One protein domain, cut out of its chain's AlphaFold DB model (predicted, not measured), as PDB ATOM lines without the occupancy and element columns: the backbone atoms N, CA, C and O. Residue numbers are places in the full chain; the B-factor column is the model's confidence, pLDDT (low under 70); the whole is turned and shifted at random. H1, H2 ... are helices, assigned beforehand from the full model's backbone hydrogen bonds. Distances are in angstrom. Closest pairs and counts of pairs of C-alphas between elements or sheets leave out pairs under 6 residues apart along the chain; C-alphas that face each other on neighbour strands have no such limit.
ATOM      1  N   CYS A 204     -37.409  23.195  41.742       41.44
ATOM      2  CA  CYS A 204     -37.028  23.938  40.539       41.44
ATOM      3  C   CYS A 204     -38.101  24.943  40.074       41.44
ATOM      4  O   CYS A 204     -37.759  25.952  39.453       41.44
ATOM      5  N   TYR A 205     -39.383  24.710  40.381       47.34
ATOM      6  CA  TYR A 205     -40.474  25.616  40.001       47.34
ATOM      7  C   TYR A 205     -40.585  26.850  40.906       47.34
ATOM      8  O   TYR A 205     -41.032  27.902  40.442       47.34
ATOM      9  N   TYR A 206     -40.132  26.763  42.162       47.53
ATOM     10  CA  TYR A 206     -40.354  27.797  43.184       47.53
ATOM     11  C   TYR A 206     -39.713  29.162  42.852       47.53
ATOM     12  O   TYR A 206     -40.160  30.204  43.325       47.53
ATOM     13  N   PHE A 207     -38.693  29.172  41.990       52.72
ATOM     14  CA  PHE A 207     -37.889  30.351  41.641       52.72
ATOM     15  C   PHE A 207     -38.112  30.878  40.204       52.72
ATOM     16  O   PHE A 207     -37.376  31.749  39.746       52.72
ATOM     17  N   GLN A 208     -39.117  30.375  39.471       57.78
ATOM     18  CA  GLN A 208     -39.494  30.851  38.121       57.78
ATOM     19  C   GLN A 208     -38.355  30.858  37.066       57.78
ATOM     20  O   GLN A 208     -38.332  31.694  36.153       57.78
ATOM     21  N   TRP A 209     -37.397  29.928  37.157       67.31
ATOM     22  CA  TRP A 209     -36.242  29.876  36.253       67.31
ATOM     23  C   TRP A 209     -36.645  29.625  34.789       67.31
ATOM     24  O   TRP A 209     -37.337  28.662  34.464       67.31
ATOM     25  N   LYS A 210     -36.167  30.470  33.865       68.88
ATOM     26  CA  LYS A 210     -36.506  30.370  32.432       68.88
ATOM     27  C   LYS A 210     -35.461  29.542  31.656       68.88
ATOM     28  O   LYS A 210     -34.276  29.867  31.732       68.88
ATOM     29  N   PRO A 211     -35.864  28.559  30.822       68.38
ATOM     30  CA  PRO A 211     -34.957  27.703  30.038       68.38
ATOM     31  C   PRO A 211     -34.455  28.379  28.741       68.38
ATOM     32  O   PRO A 211     -34.356  27.760  27.683       68.38
ATOM     33  N   ARG A 212     -34.194  29.689  28.784       82.62
ATOM     34  CA  ARG A 212     -33.751  30.503  27.639       82.62
ATOM     35  C   ARG A 212     -32.477  31.256  28.014       82.62
ATOM     36  O   ARG A 212     -32.162  31.379  29.195       82.62
ATOM     37  N   CYS A 213     -31.757  31.789  27.025       85.19
ATOM     38  CA  CYS A 213     -30.710  32.769  27.317       85.19
ATOM     39  C   CYS A 213     -31.313  33.958  28.066       85.19
ATOM     40  O   CYS A 213     -32.278  34.557  27.589       85.19
ATOM     41  N   LEU A 214     -30.716  34.306  29.200       85.62
ATOM     42  CA  LEU A 214     -31.038  35.514  29.951       85.62
ATOM     43  C   LEU A 214     -29.917  36.527  29.723       85.62
ATOM     44  O   LEU A 214     -28.746  36.148  29.657       85.62
ATOM     45  N   THR A 215     -30.271  37.802  29.564       89.75
ATOM     46  CA  THR A 215     -29.295  38.887  29.733       89.75
ATOM     47  C   THR A 215     -28.928  39.001  31.209       89.75
ATOM     48  O   THR A 215     -29.716  38.606  32.069       89.75
ATOM     49  N   PHE A 216     -27.760  39.555  31.513       87.56
ATOM     50  CA  PHE A 216     -27.277  39.713  32.884       87.56
ATOM     51  C   PHE A 216     -28.250  40.492  33.781       87.56
ATOM     52  O   PHE A 216     -28.450  40.132  34.940       87.56
ATOM     53  N   GLN A 217     -28.927  41.495  33.213       88.06
ATOM     54  CA  GLN A 217     -30.010  42.244  33.860       88.06
ATOM     55  C   GLN A 217     -31.216  41.371  34.280       88.06
ATOM     56  O   GLN A 217     -31.922  41.719  35.223       88.06
ATOM     57  N   ASN A 218     -31.456  40.254  33.585       87.88
ATOM     58  CA  ASN A 218     -32.604  39.355  33.757       87.88
ATOM     59  C   ASN A 218     -32.267  38.040  34.498       87.88
ATOM     60  O   ASN A 218     -33.108  37.140  34.537       87.88
ATOM     61  N   LEU A 219     -31.056  37.896  35.048       87.88
ATOM     62  CA  LEU A 219     -30.727  36.796  35.964       87.88
ATOM     63  C   LEU A 219     -31.495  36.961  37.283       87.88
ATOM     64  O   LEU A 219     -31.843  38.081  37.665       87.88
ATOM     65  N   ALA A 220     -31.761  35.859  37.989       84.69
ATOM     66  CA  ALA A 220     -32.532  35.949  39.227       84.69
ATOM     67  C   ALA A 220     -31.758  36.719  40.305       84.69
ATOM     68  O   ALA A 220     -30.583  36.453  40.569       84.69
ATOM     69  N   GLN A 221     -32.454  37.658  40.945       87.88
ATOM     70  CA  GLN A 221     -31.944  38.433  42.079       87.88
ATOM     71  C   GLN A 221     -32.233  37.759  43.430       87.88
ATOM     72  O   GLN A 221     -31.754  38.239  44.455       87.88
ATOM     73  N   SER A 222     -32.994  36.658  43.424       89.44
ATOM     74  CA  SER A 222     -33.281  35.819  44.590       89.44
ATOM     75  C   SER A 222     -32.000  35.332  45.264       89.44
ATOM     76  O   SER A 222     -31.012  35.044  44.586       89.44
ATOM     77  N   ASP A 223     -32.041  35.203  46.591       93.31
ATOM     78  CA  ASP A 223     -30.936  34.628  47.354       93.31
ATOM     79  C   ASP A 223     -30.769  33.142  46.998       93.31
ATOM     80  O   ASP A 223     -31.729  32.372  47.062       93.31
ATOM     81  N   ILE A 224     -29.561  32.750  46.589       93.75
ATOM     82  CA  ILE A 224     -29.219  31.361  46.240       93.75
ATOM     83  C   ILE A 224     -28.188  30.746  47.194       93.75
ATOM     84  O   ILE A 224     -27.753  29.618  46.967       93.75
ATOM     85  N   ARG A 225     -27.780  31.444  48.262       93.81
ATOM     86  CA  ARG A 225     -26.675  31.017  49.140       93.81
ATOM     87  C   ARG A 225     -26.919  29.681  49.807       93.81
ATOM     88  O   ARG A 225     -26.072  28.795  49.743       93.81
ATOM     89  N   GLU A 226     -28.100  29.506  50.391       91.25
ATOM     90  CA  GLU A 226     -28.499  28.243  51.015       91.25
ATOM     91  C   GLU A 226     -28.446  27.083  50.006       91.25
ATOM     92  O   GLU A 226     -27.963  25.993  50.312       91.25
ATOM     93  N   HIS A 227     -28.847  27.352  48.763       87.81
ATOM     94  CA  HIS A 227     -28.786  26.378  47.689       87.81
ATOM     95  C   HIS A 227     -27.334  26.030  47.294       87.81
ATOM     96  O   HIS A 227     -26.967  24.858  47.211       87.81
ATOM     97  N   LEU A 228     -26.474  27.036  47.100       90.38
ATOM     98  CA  LEU A 228     -25.060  26.827  46.764       90.38
ATOM     99  C   LEU A 228     -24.277  26.125  47.885       90.38
ATOM    100  O   LEU A 228     -23.353  25.365  47.584       90.38
ATOM    101  N   LYS A 229     -24.662  26.335  49.152       91.75
ATOM    102  CA  LYS A 229     -24.157  25.577  50.308       91.75
ATOM    103  C   LYS A 229     -24.576  24.111  50.236       91.75
ATOM    104  O   LYS A 229     -23.714  23.247  50.365       91.75
ATOM    105  N   ARG A 230     -25.858  23.820  49.955       90.62
ATOM    106  CA  ARG A 230     -26.359  22.440  49.782       90.62
ATOM    107  C   ARG A 230     -25.616  21.673  48.678       90.62
ATOM    108  O   ARG A 230     -25.353  20.488  48.849       90.62
ATOM    109  N   LEU A 231     -25.221  22.335  47.586       87.50
ATOM    110  CA  LEU A 231     -24.404  21.728  46.521       87.50
ATOM    111  C   LEU A 231     -22.884  21.715  46.795       87.50
ATOM    112  O   LEU A 231     -22.119  21.232  45.961       87.50
ATOM    113  N   GLY A 232     -22.409  22.281  47.911       89.88
ATOM    114  CA  GLY A 232     -20.975  22.419  48.200       89.88
ATOM    115  C   GLY A 232     -20.212  23.295  47.193       89.88
ATOM    116  O   GLY A 232     -18.992  23.156  47.053       89.88
ATOM    117  N   VAL A 233     -20.927  24.169  46.473       87.19
ATOM    118  CA  VAL A 233     -20.391  25.062  45.432       87.19
ATOM    119  C   VAL A 233     -19.703  26.277  46.047       87.19
ATOM    120  O   VAL A 233     -18.681  26.722  45.526       87.19
ATOM    121  N   VAL A 234     -20.251  26.789  47.151       88.06
ATOM    122  CA  VAL A 234     -19.624  27.799  48.010       88.06
ATOM    123  C   VAL A 234     -19.153  27.085  49.269       88.06
ATOM    124  O   VAL A 234     -19.962  26.497  49.984       88.06
ATOM    125  N   LYS A 235     -17.839  27.099  49.513       86.88
ATOM    126  CA  LYS A 235     -17.215  26.412  50.662       86.88
ATOM    127  C   LYS A 235     -16.675  27.370  51.718       86.88
ATOM    128  O   LYS A 235     -16.450  26.953  52.847       86.88
ATOM    129  N   ASN A 236     -16.443  28.628  51.351       88.50
ATOM    130  CA  ASN A 236     -15.845  29.627  52.225       88.50
ATOM    131  C   ASN A 236     -16.900  30.647  52.683       88.50
ATOM    132  O   ASN A 236     -17.638  31.198  51.869       88.50
ATOM    133  N   ILE A 237     -16.920  30.944  53.984       85.94
ATOM    134  CA  ILE A 237     -17.778  31.970  54.601       85.94
ATOM    135  C   ILE A 237     -17.524  33.358  53.973       85.94
ATOM    136  O   ILE A 237     -18.446  34.157  53.841       85.94
ATOM    137  N   ALA A 238     -16.301  33.639  53.511       88.75
ATOM    138  CA  ALA A 238     -15.982  34.888  52.816       88.75
ATOM    139  C   ALA A 238     -16.694  35.027  51.453       88.75
ATOM    140  O   ALA A 238     -17.112  36.124  51.084       88.75
ATOM    141  N   GLU A 239     -16.875  33.926  50.716       86.44
ATOM    142  CA  GLU A 239     -17.598  33.919  49.434       86.44
ATOM    143  C   GLU A 239     -19.115  34.083  49.635       86.44
ATOM    144  O   GLU A 239     -19.793  34.665  48.790       86.44
ATOM    145  N   ASP A 240     -19.643  33.627  50.774       87.56
ATOM    146  CA  ASP A 240     -21.068  33.673  51.133       87.56
ATOM    147  C   ASP A 240     -21.620  35.103  51.292       87.56
ATOM    148  O   ASP A 240     -22.801  35.358  51.064       87.56
ATOM    149  N   ASN A 241     -20.767  36.073  51.629       90.88
ATOM    150  CA  ASN A 241     -21.155  37.487  51.673       90.88
ATOM    151  C   ASN A 241     -21.154  38.154  50.286       90.88
ATOM    152  O   ASN A 241     -21.816  39.169  50.084       90.88
ATOM    153  N   ILE A 242     -20.421  37.589  49.323       92.25
ATOM    154  CA  ILE A 242     -20.280  38.127  47.964       92.25
ATOM    155  C   ILE A 242     -21.364  37.533  47.053       92.25
ATOM    156  O   ILE A 242     -22.017  38.241  46.283       92.25
ATOM    157  N   ILE A 243     -21.583  36.222  47.149       94.44
ATOM    158  CA  ILE A 243     -22.409  35.435  46.230       94.44
ATOM    159  C   ILE A 243     -23.850  35.337  46.751       94.44
ATOM    160  O   ILE A 243     -24.334  34.269  47.098       94.44
ATOM    161  N   VAL A 244     -24.556  36.468  46.807       93.94
ATOM    162  CA  VAL A 244     -25.954  36.500  47.279       93.94
ATOM    163  C   VAL A 244     -26.917  35.892  46.250       93.94
ATOM    164  O   VAL A 244     -27.764  35.081  46.602       93.94
ATOM    165  N   ASN A 245     -26.779  36.241  44.971       94.88
ATOM    166  CA  ASN A 245     -27.689  35.825  43.897       94.88
ATOM    167  C   ASN A 245     -26.932  35.268  42.673       94.88
ATOM    168  O   ASN A 245     -25.697  35.276  42.628       94.88
ATOM    169  N   GLU A 246     -27.664  34.796  41.656       93.56
ATOM    170  CA  GLU A 246     -27.057  34.222  40.445       93.56
ATOM    171  C   GLU A 246     -26.150  35.225  39.718       93.56
ATOM    172  O   GLU A 246     -25.055  34.869  39.274       93.56
ATOM    173  N   ARG A 247     -26.575  36.491  39.620       94.62
ATOM    174  CA  ARG A 247     -25.784  37.552  38.986       94.62
ATOM    175  C   ARG A 247     -24.424  37.696  39.669       94.62
ATOM    176  O   ARG A 247     -23.411  37.705  38.973       94.62
ATOM    177  N   ASN A 248     -24.384  37.720  41.000       95.00
ATOM    178  CA  ASN A 248     -23.141  37.815  41.762       95.00
ATOM    179  C   ASN A 248     -22.244  36.581  41.568       95.00
ATOM    180  O   ASN A 248     -21.042  36.744  41.369       95.00
ATOM    181  N   LEU A 249     -22.806  35.363  41.559       94.44
ATOM    182  CA  LEU A 249     -22.048  34.126  41.303       94.44
ATOM    183  C   LEU A 249     -21.324  34.177  39.953       94.44
ATOM    184  O   LEU A 249     -20.134  33.863  39.862       94.44
ATOM    185  N   ILE A 250     -22.042  34.572  38.901       93.94
ATOM    186  CA  ILE A 250     -21.476  34.605  37.555       93.94
ATOM    187  C   ILE A 250     -20.495  35.776  37.408       93.94
ATOM    188  O   ILE A 250     -19.415  35.569  36.857       93.94
ATOM    189  N   VAL A 251     -20.795  36.968  37.949       94.81
ATOM    190  CA  VAL A 251     -19.842  38.097  37.984       94.81
ATOM    191  C   VAL A 251     -18.545  37.682  38.677       94.81
ATOM    192  O   VAL A 251     -17.483  37.831  38.086       94.81
ATOM    193  N   HIS A 252     -18.610  37.086  39.871       94.19
ATOM    194  CA  HIS A 252     -17.429  36.648  40.619       94.19
ATOM    195  C   HIS A 252     -16.561  35.667  39.804       94.19
ATOM    196  O   HIS A 252     -15.344  35.834  39.693       94.19
ATOM    197  N   ARG A 253     -17.189  34.689  39.135       93.31
ATOM    198  CA  ARG A 253     -16.484  33.710  38.284       93.31
ATOM    199  C   ARG A 253     -15.967  34.277  36.958       93.31
ATOM    200  O   ARG A 253     -14.999  33.735  36.423       93.31
ATOM    201  N   LEU A 254     -16.588  35.321  36.407       93.31
ATOM    202  CA  LEU A 254     -16.122  36.006  35.195       93.31
ATOM    203  C   LEU A 254     -15.003  37.013  35.494       93.31
ATOM    204  O   LEU A 254     -14.030  37.066  34.740       93.31
ATOM    205  N   LEU A 255     -15.066  37.716  36.629       91.25
ATOM    206  CA  LEU A 255     -13.980  38.565  37.128       91.25
ATOM    207  C   LEU A 255     -12.710  37.746  37.387       91.25
ATOM    208  O   LEU A 255     -11.641  38.134  36.929       91.25
ATOM    209  N   GLY A 256     -12.827  36.547  37.973       88.38
ATOM    210  CA  GLY A 256     -11.705  35.603  38.100       88.38
ATOM    211  C   GLY A 256     -11.094  35.132  36.763       88.38
ATOM    212  O   GLY A 256     -10.011  34.549  36.754       88.38
ATOM    213  N   LYS A 257     -11.760  35.393  35.628       90.31
ATOM    214  CA  LYS A 257     -11.263  35.157  34.259       90.31
ATOM    215  C   LYS A 257     -10.874  36.451  33.522       90.31
ATOM    216  O   LYS A 257     -10.580  36.388  32.331       90.31
ATOM    217  N   ASN A 258     -10.881  37.607  34.194       90.88
ATOM    218  CA  ASN A 258     -10.706  38.943  33.605       90.88
ATOM    219  C   ASN A 258     -11.714  39.269  32.480       90.88
ATOM    220  O   ASN A 258     -11.395  40.000  31.541       90.88
ATOM    221  N   VAL A 259     -12.933  38.723  32.550       90.56
ATOM    222  CA  VAL A 259     -14.011  39.026  31.599       90.56
ATOM    223  C   VAL A 259     -14.862  40.163  32.156       90.56
ATOM    224  O   VAL A 259     -15.528  40.001  33.177       90.56
ATOM    225  N   LEU A 260     -14.861  41.308  31.466       91.00
ATOM    226  CA  LEU A 260     -15.743  42.428  31.790       91.00
ATOM    227  C   LEU A 260     -17.205  42.021  31.560       91.00
ATOM    228  O   LEU A 260     -17.564  41.559  30.474       91.00
ATOM    229  N   VAL A 261     -18.039  42.203  32.582       91.94
ATOM    230  CA  VAL A 261     -19.476  41.930  32.517       91.94
ATOM    231  C   VAL A 261     -20.226  43.203  32.132       91.94
ATOM    232  O   VAL A 261     -20.056  44.243  32.760       91.94
ATOM    233  N   ASP A 262     -21.068  43.088  31.108       91.38
ATOM    234  CA  ASP A 262     -22.022  44.105  30.658       91.38
ATOM    235  C   ASP A 262     -23.439  43.567  30.922       91.38
ATOM    236  O   ASP A 262     -23.697  42.378  30.716       91.38
ATOM    237  N   ASP A 263     -24.373  44.417  31.343       90.38
ATOM    238  CA  ASP A 263     -25.763  44.031  31.608       90.38
ATOM    239  C   ASP A 263     -26.509  43.550  30.351       90.38
ATOM    240  O   ASP A 263     -27.458  42.760  30.451       90.38
ATOM    241  N   ALA A 264     -26.029  43.942  29.164       89.62
ATOM    242  CA  ALA A 264     -26.478  43.435  27.870       89.62
ATOM    243  C   ALA A 264     -25.929  42.034  27.516       89.62
ATOM    244  O   ALA A 264     -26.428  41.395  26.582       89.62
ATOM    245  N   MET A 265     -24.916  41.522  28.229       90.69
ATOM    246  CA  MET A 265     -24.337  40.198  27.967       90.69
ATOM    247  C   MET A 265     -25.363  39.095  28.265       90.69
ATOM    248  O   MET A 265     -26.014  39.103  29.308       90.69
ATOM    249  N   SER A 266     -25.501  38.125  27.352       91.62
ATOM    250  CA  SER A 266     -26.469  37.029  27.469       91.62
ATOM    251  C   SER A 266     -25.816  35.657  27.624       91.62
ATOM    252  O   SER A 266     -24.923  35.271  26.863       91.62
ATOM    253  N   ILE A 267     -26.303  34.887  28.599       89.06
ATOM    254  CA  ILE A 267     -25.744  33.586  28.990       89.06
ATOM    255  C   ILE A 267     -26.776  32.485  28.728       89.06
ATOM    256  O   ILE A 267     -27.925  32.584  29.161       89.06
ATOM    257  N   CYS A 268     -26.382  31.436  27.999       89.25
ATOM    258  CA  CYS A 268     -27.217  30.248  27.795       89.25
ATOM    259  C   CYS A 268     -27.218  29.325  29.018       89.25
ATOM    260  O   CYS A 268     -26.260  29.352  29.796       89.25
ATOM    261  N   PRO A 269     -28.219  28.429  29.132       86.00
ATOM    262  CA  PRO A 269     -28.246  27.399  30.165       86.00
ATOM    263  C   PRO A 269     -26.917  26.640  30.284       86.00
ATOM    264  O   PRO A 269     -26.338  26.618  31.359       86.00
ATOM    265  N   LYS A 270     -26.325  26.195  29.165       85.81
ATOM    266  CA  LYS A 270     -25.023  25.497  29.147       85.81
ATOM    267  C   LYS A 270     -23.848  26.271  29.779       85.81
ATOM    268  O   LYS A 270     -22.915  25.651  30.287       85.81
ATOM    269  N   HIS A 271     -23.852  27.603  29.745       88.06
ATOM    270  CA  HIS A 271     -22.825  28.383  30.443       88.06
ATOM    271  C   HIS A 271     -23.193  28.647  31.904       88.06
ATOM    272  O   HIS A 271     -22.299  28.566  32.741       88.06
ATOM    273  N   ARG A 272     -24.478  28.850  32.231       87.81
ATOM    274  CA  ARG A 272     -24.976  28.887  33.623       87.81
ATOM    275  C   ARG A 272     -24.580  27.594  34.358       87.81
ATOM    276  O   ARG A 272     -23.883  27.665  35.367       87.81
ATOM    277  N   SER A 273     -24.833  26.442  33.738       85.94
ATOM    278  CA  SER A 273     -24.294  25.120  34.087       85.94
ATOM    279  C   SER A 273     -22.800  25.145  34.427       85.94
ATOM    280  O   SER A 273     -22.402  24.835  35.544       85.94
ATOM    281  N   SER A 274     -21.948  25.646  33.523       86.31
ATOM    282  CA  SER A 274     -20.494  25.727  33.768       86.31
ATOM    283  C   SER A 274     -20.079  26.625  34.952       86.31
ATOM    284  O   SER A 274     -18.955  26.522  35.448       86.31
ATOM    285  N   PHE A 275     -20.978  27.486  35.439       87.44
ATOM    286  CA  PHE A 275     -20.808  28.280  36.658       87.44
ATOM    287  C   PHE A 275     -21.370  27.594  37.920       87.44
ATOM    288  O   PHE A 275     -21.445  28.232  38.966       87.44
ATOM    289  N   GLY A 276     -21.698  26.299  37.861       84.19
ATOM    290  CA  GLY A 276     -22.338  25.559  38.956       84.19
ATOM    291  C   GLY A 276     -23.832  25.861  39.092       84.19
ATOM    292  O   GLY A 276     -24.411  25.615  40.145       84.19
ATOM    293  N   VAL A 277     -24.446  26.424  38.046       82.06
ATOM    294  CA  VAL A 277     -25.874  26.761  37.975       82.06
ATOM    295  C   VAL A 277     -26.541  25.807  36.974       82.06
ATOM    296  O   VAL A 277     -27.109  26.218  35.961       82.06
ATOM    297  N   ASP A 278     -26.405  24.507  37.249       69.38
ATOM    298  CA  ASP A 278     -26.944  23.392  36.464       69.38
ATOM    299  C   ASP A 278     -28.432  23.156  36.770       69.38
ATOM    300  O   ASP A 278     -28.771  22.455  37.718       69.38
ATOM    301  N   TRP A 279     -29.324  23.744  35.959       64.31
ATOM    302  CA  TRP A 279     -30.784  23.657  36.179       64.31
ATOM    303  C   TRP A 279     -31.615  23.257  34.956       64.31
ATOM    304  O   TRP A 279     -32.791  22.944  35.118       64.31
ATOM    305  N   CYS A 280     -31.060  23.283  33.737       49.62
ATOM    306  CA  CYS A 280     -31.771  22.850  32.524       49.62
ATOM    307  C   CYS A 280     -30.835  22.657  31.318       49.62
ATOM    308  O   CYS A 280     -30.197  23.608  30.864       49.62
ATOM    309  N   ASP A 281     -30.856  21.467  30.715       42.19
ATOM    310  CA  ASP A 281     -30.157  21.164  29.460       42.19
ATOM    311  C   ASP A 281     -30.979  21.641  28.243       42.19
ATOM    312  O   ASP A 281     -31.739  20.890  27.632       42.19
ATOM    313  N   VAL A 282     -30.854  22.926  27.881       48.38
ATOM    314  CA  VAL A 282     -31.481  23.476  26.663       48.38
ATOM    315  C   VAL A 282     -30.485  24.287  25.834       48.38
ATOM    316  O   VAL A 282     -29.804  25.195  26.316       48.38
ATOM    317  N   VAL A 283     -30.409  23.956  24.542       46.44
ATOM    318  CA  VAL A 283     -29.442  24.520  23.593       46.44
ATOM    319  C   VAL A 283     -29.965  25.834  23.002       46.44
ATOM    320  O   VAL A 283     -30.741  25.837  22.049       46.44
ATOM    321  N   SER A 284     -29.499  26.969  23.526       54.66
ATOM    322  CA  SER A 284     -29.810  28.305  22.996       54.66
ATOM    323  C   SER A 284     -28.553  29.101  22.614       54.66
ATOM    324  O   SER A 284     -27.504  28.989  23.250       54.66
ATOM    325  N   LYS A 285     -28.651  29.918  21.551       58.81
ATOM    326  CA  LYS A 285     -27.545  30.745  21.025       58.81
ATOM    327  C   LYS A 285     -27.104  31.785  22.061       58.81
ATOM    328  O   LYS A 285     -27.940  32.535  22.555       58.81
ATOM    329  N   CYS A 286     -25.810  31.846  22.362       63.47
ATOM    330  CA  CYS A 286     -25.249  32.647  23.452       63.47
ATOM    331  C   CYS A 286     -24.117  33.552  22.965       63.47
ATOM    332  O   CYS A 286     -23.314  33.133  22.134       63.47
ATOM    333  N   ASN A 287     -24.046  34.760  23.530       71.56
ATOM    334  CA  ASN A 287     -23.054  35.783  23.190       71.56
ATOM    335  C   ASN A 287     -21.840  35.783  24.146       71.56
ATOM    336  O   ASN A 287     -21.108  36.767  24.214       71.56
ATOM    337  N   HIS A 288     -21.633  34.705  24.909       75.56
ATOM    338  CA  HIS A 288     -20.465  34.544  25.778       75.56
ATOM    339  C   HIS A 288     -19.167  34.524  24.942       75.56
ATOM    340  O   HIS A 288     -19.171  33.900  23.877       75.56
TER     341      HIS A 288
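AT A GLANCE: This is residues 204 to 288 of the 640 residues of the protein "Hypothetical protein" of Rotaria sp. Silwood2 (UniProt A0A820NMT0). Little regular structure is here: four short helices are set among long loops, with H1 and H2 at one end and H3 between them and H4. The loops 204 to 224, 256 to 268 and 275 to 288 have no named element. The printed part has 85 residues, 26 in H1, H2, H3 and H4, in that order, with no named strand; the class is all helix. It is compact, radius of gyration of the C-alphas 12.3 A, spanning 35 by 32 by 18 A.

IN THESE COORDINATES: H3, residues 246 to 255, measures 14.2 A, from C-alpha 246 at (-27.057, 34.222, 40.445). H4 is residues 269 to 274, 8.7 A; H2 237 to 240, 5.1 A; H1 225 to 230, 8.6 A, from C-alpha 225 at (-26.675, 31.017, 49.140).

HOW THE PARTS SIT: H3 and H4 are close but not clearly touching, closest C-alphas Ile 250 and Arg 272, 7.8 A, at a steep tilt of 54 degrees, the same way. H1 and H2 are close but not clearly touching, closest C-alphas Arg 225 and Asp 240, 6.5 A. H2 and H3 are apart. Residues 214 to 215 pair antiparallel with 266 to 267. In H1, H3 and H4 every O i to N i+4 pair is within hydrogen-bond range; H2 is too short for one.

THE WHOLE: The C-alphas farthest apart, Ile 237 and Lys 285, are 35.0 A apart. The printed part has no cut; the link H3 to H4 is long. pLDDT is under 70 in residues 204 to 211 and 278 to 286.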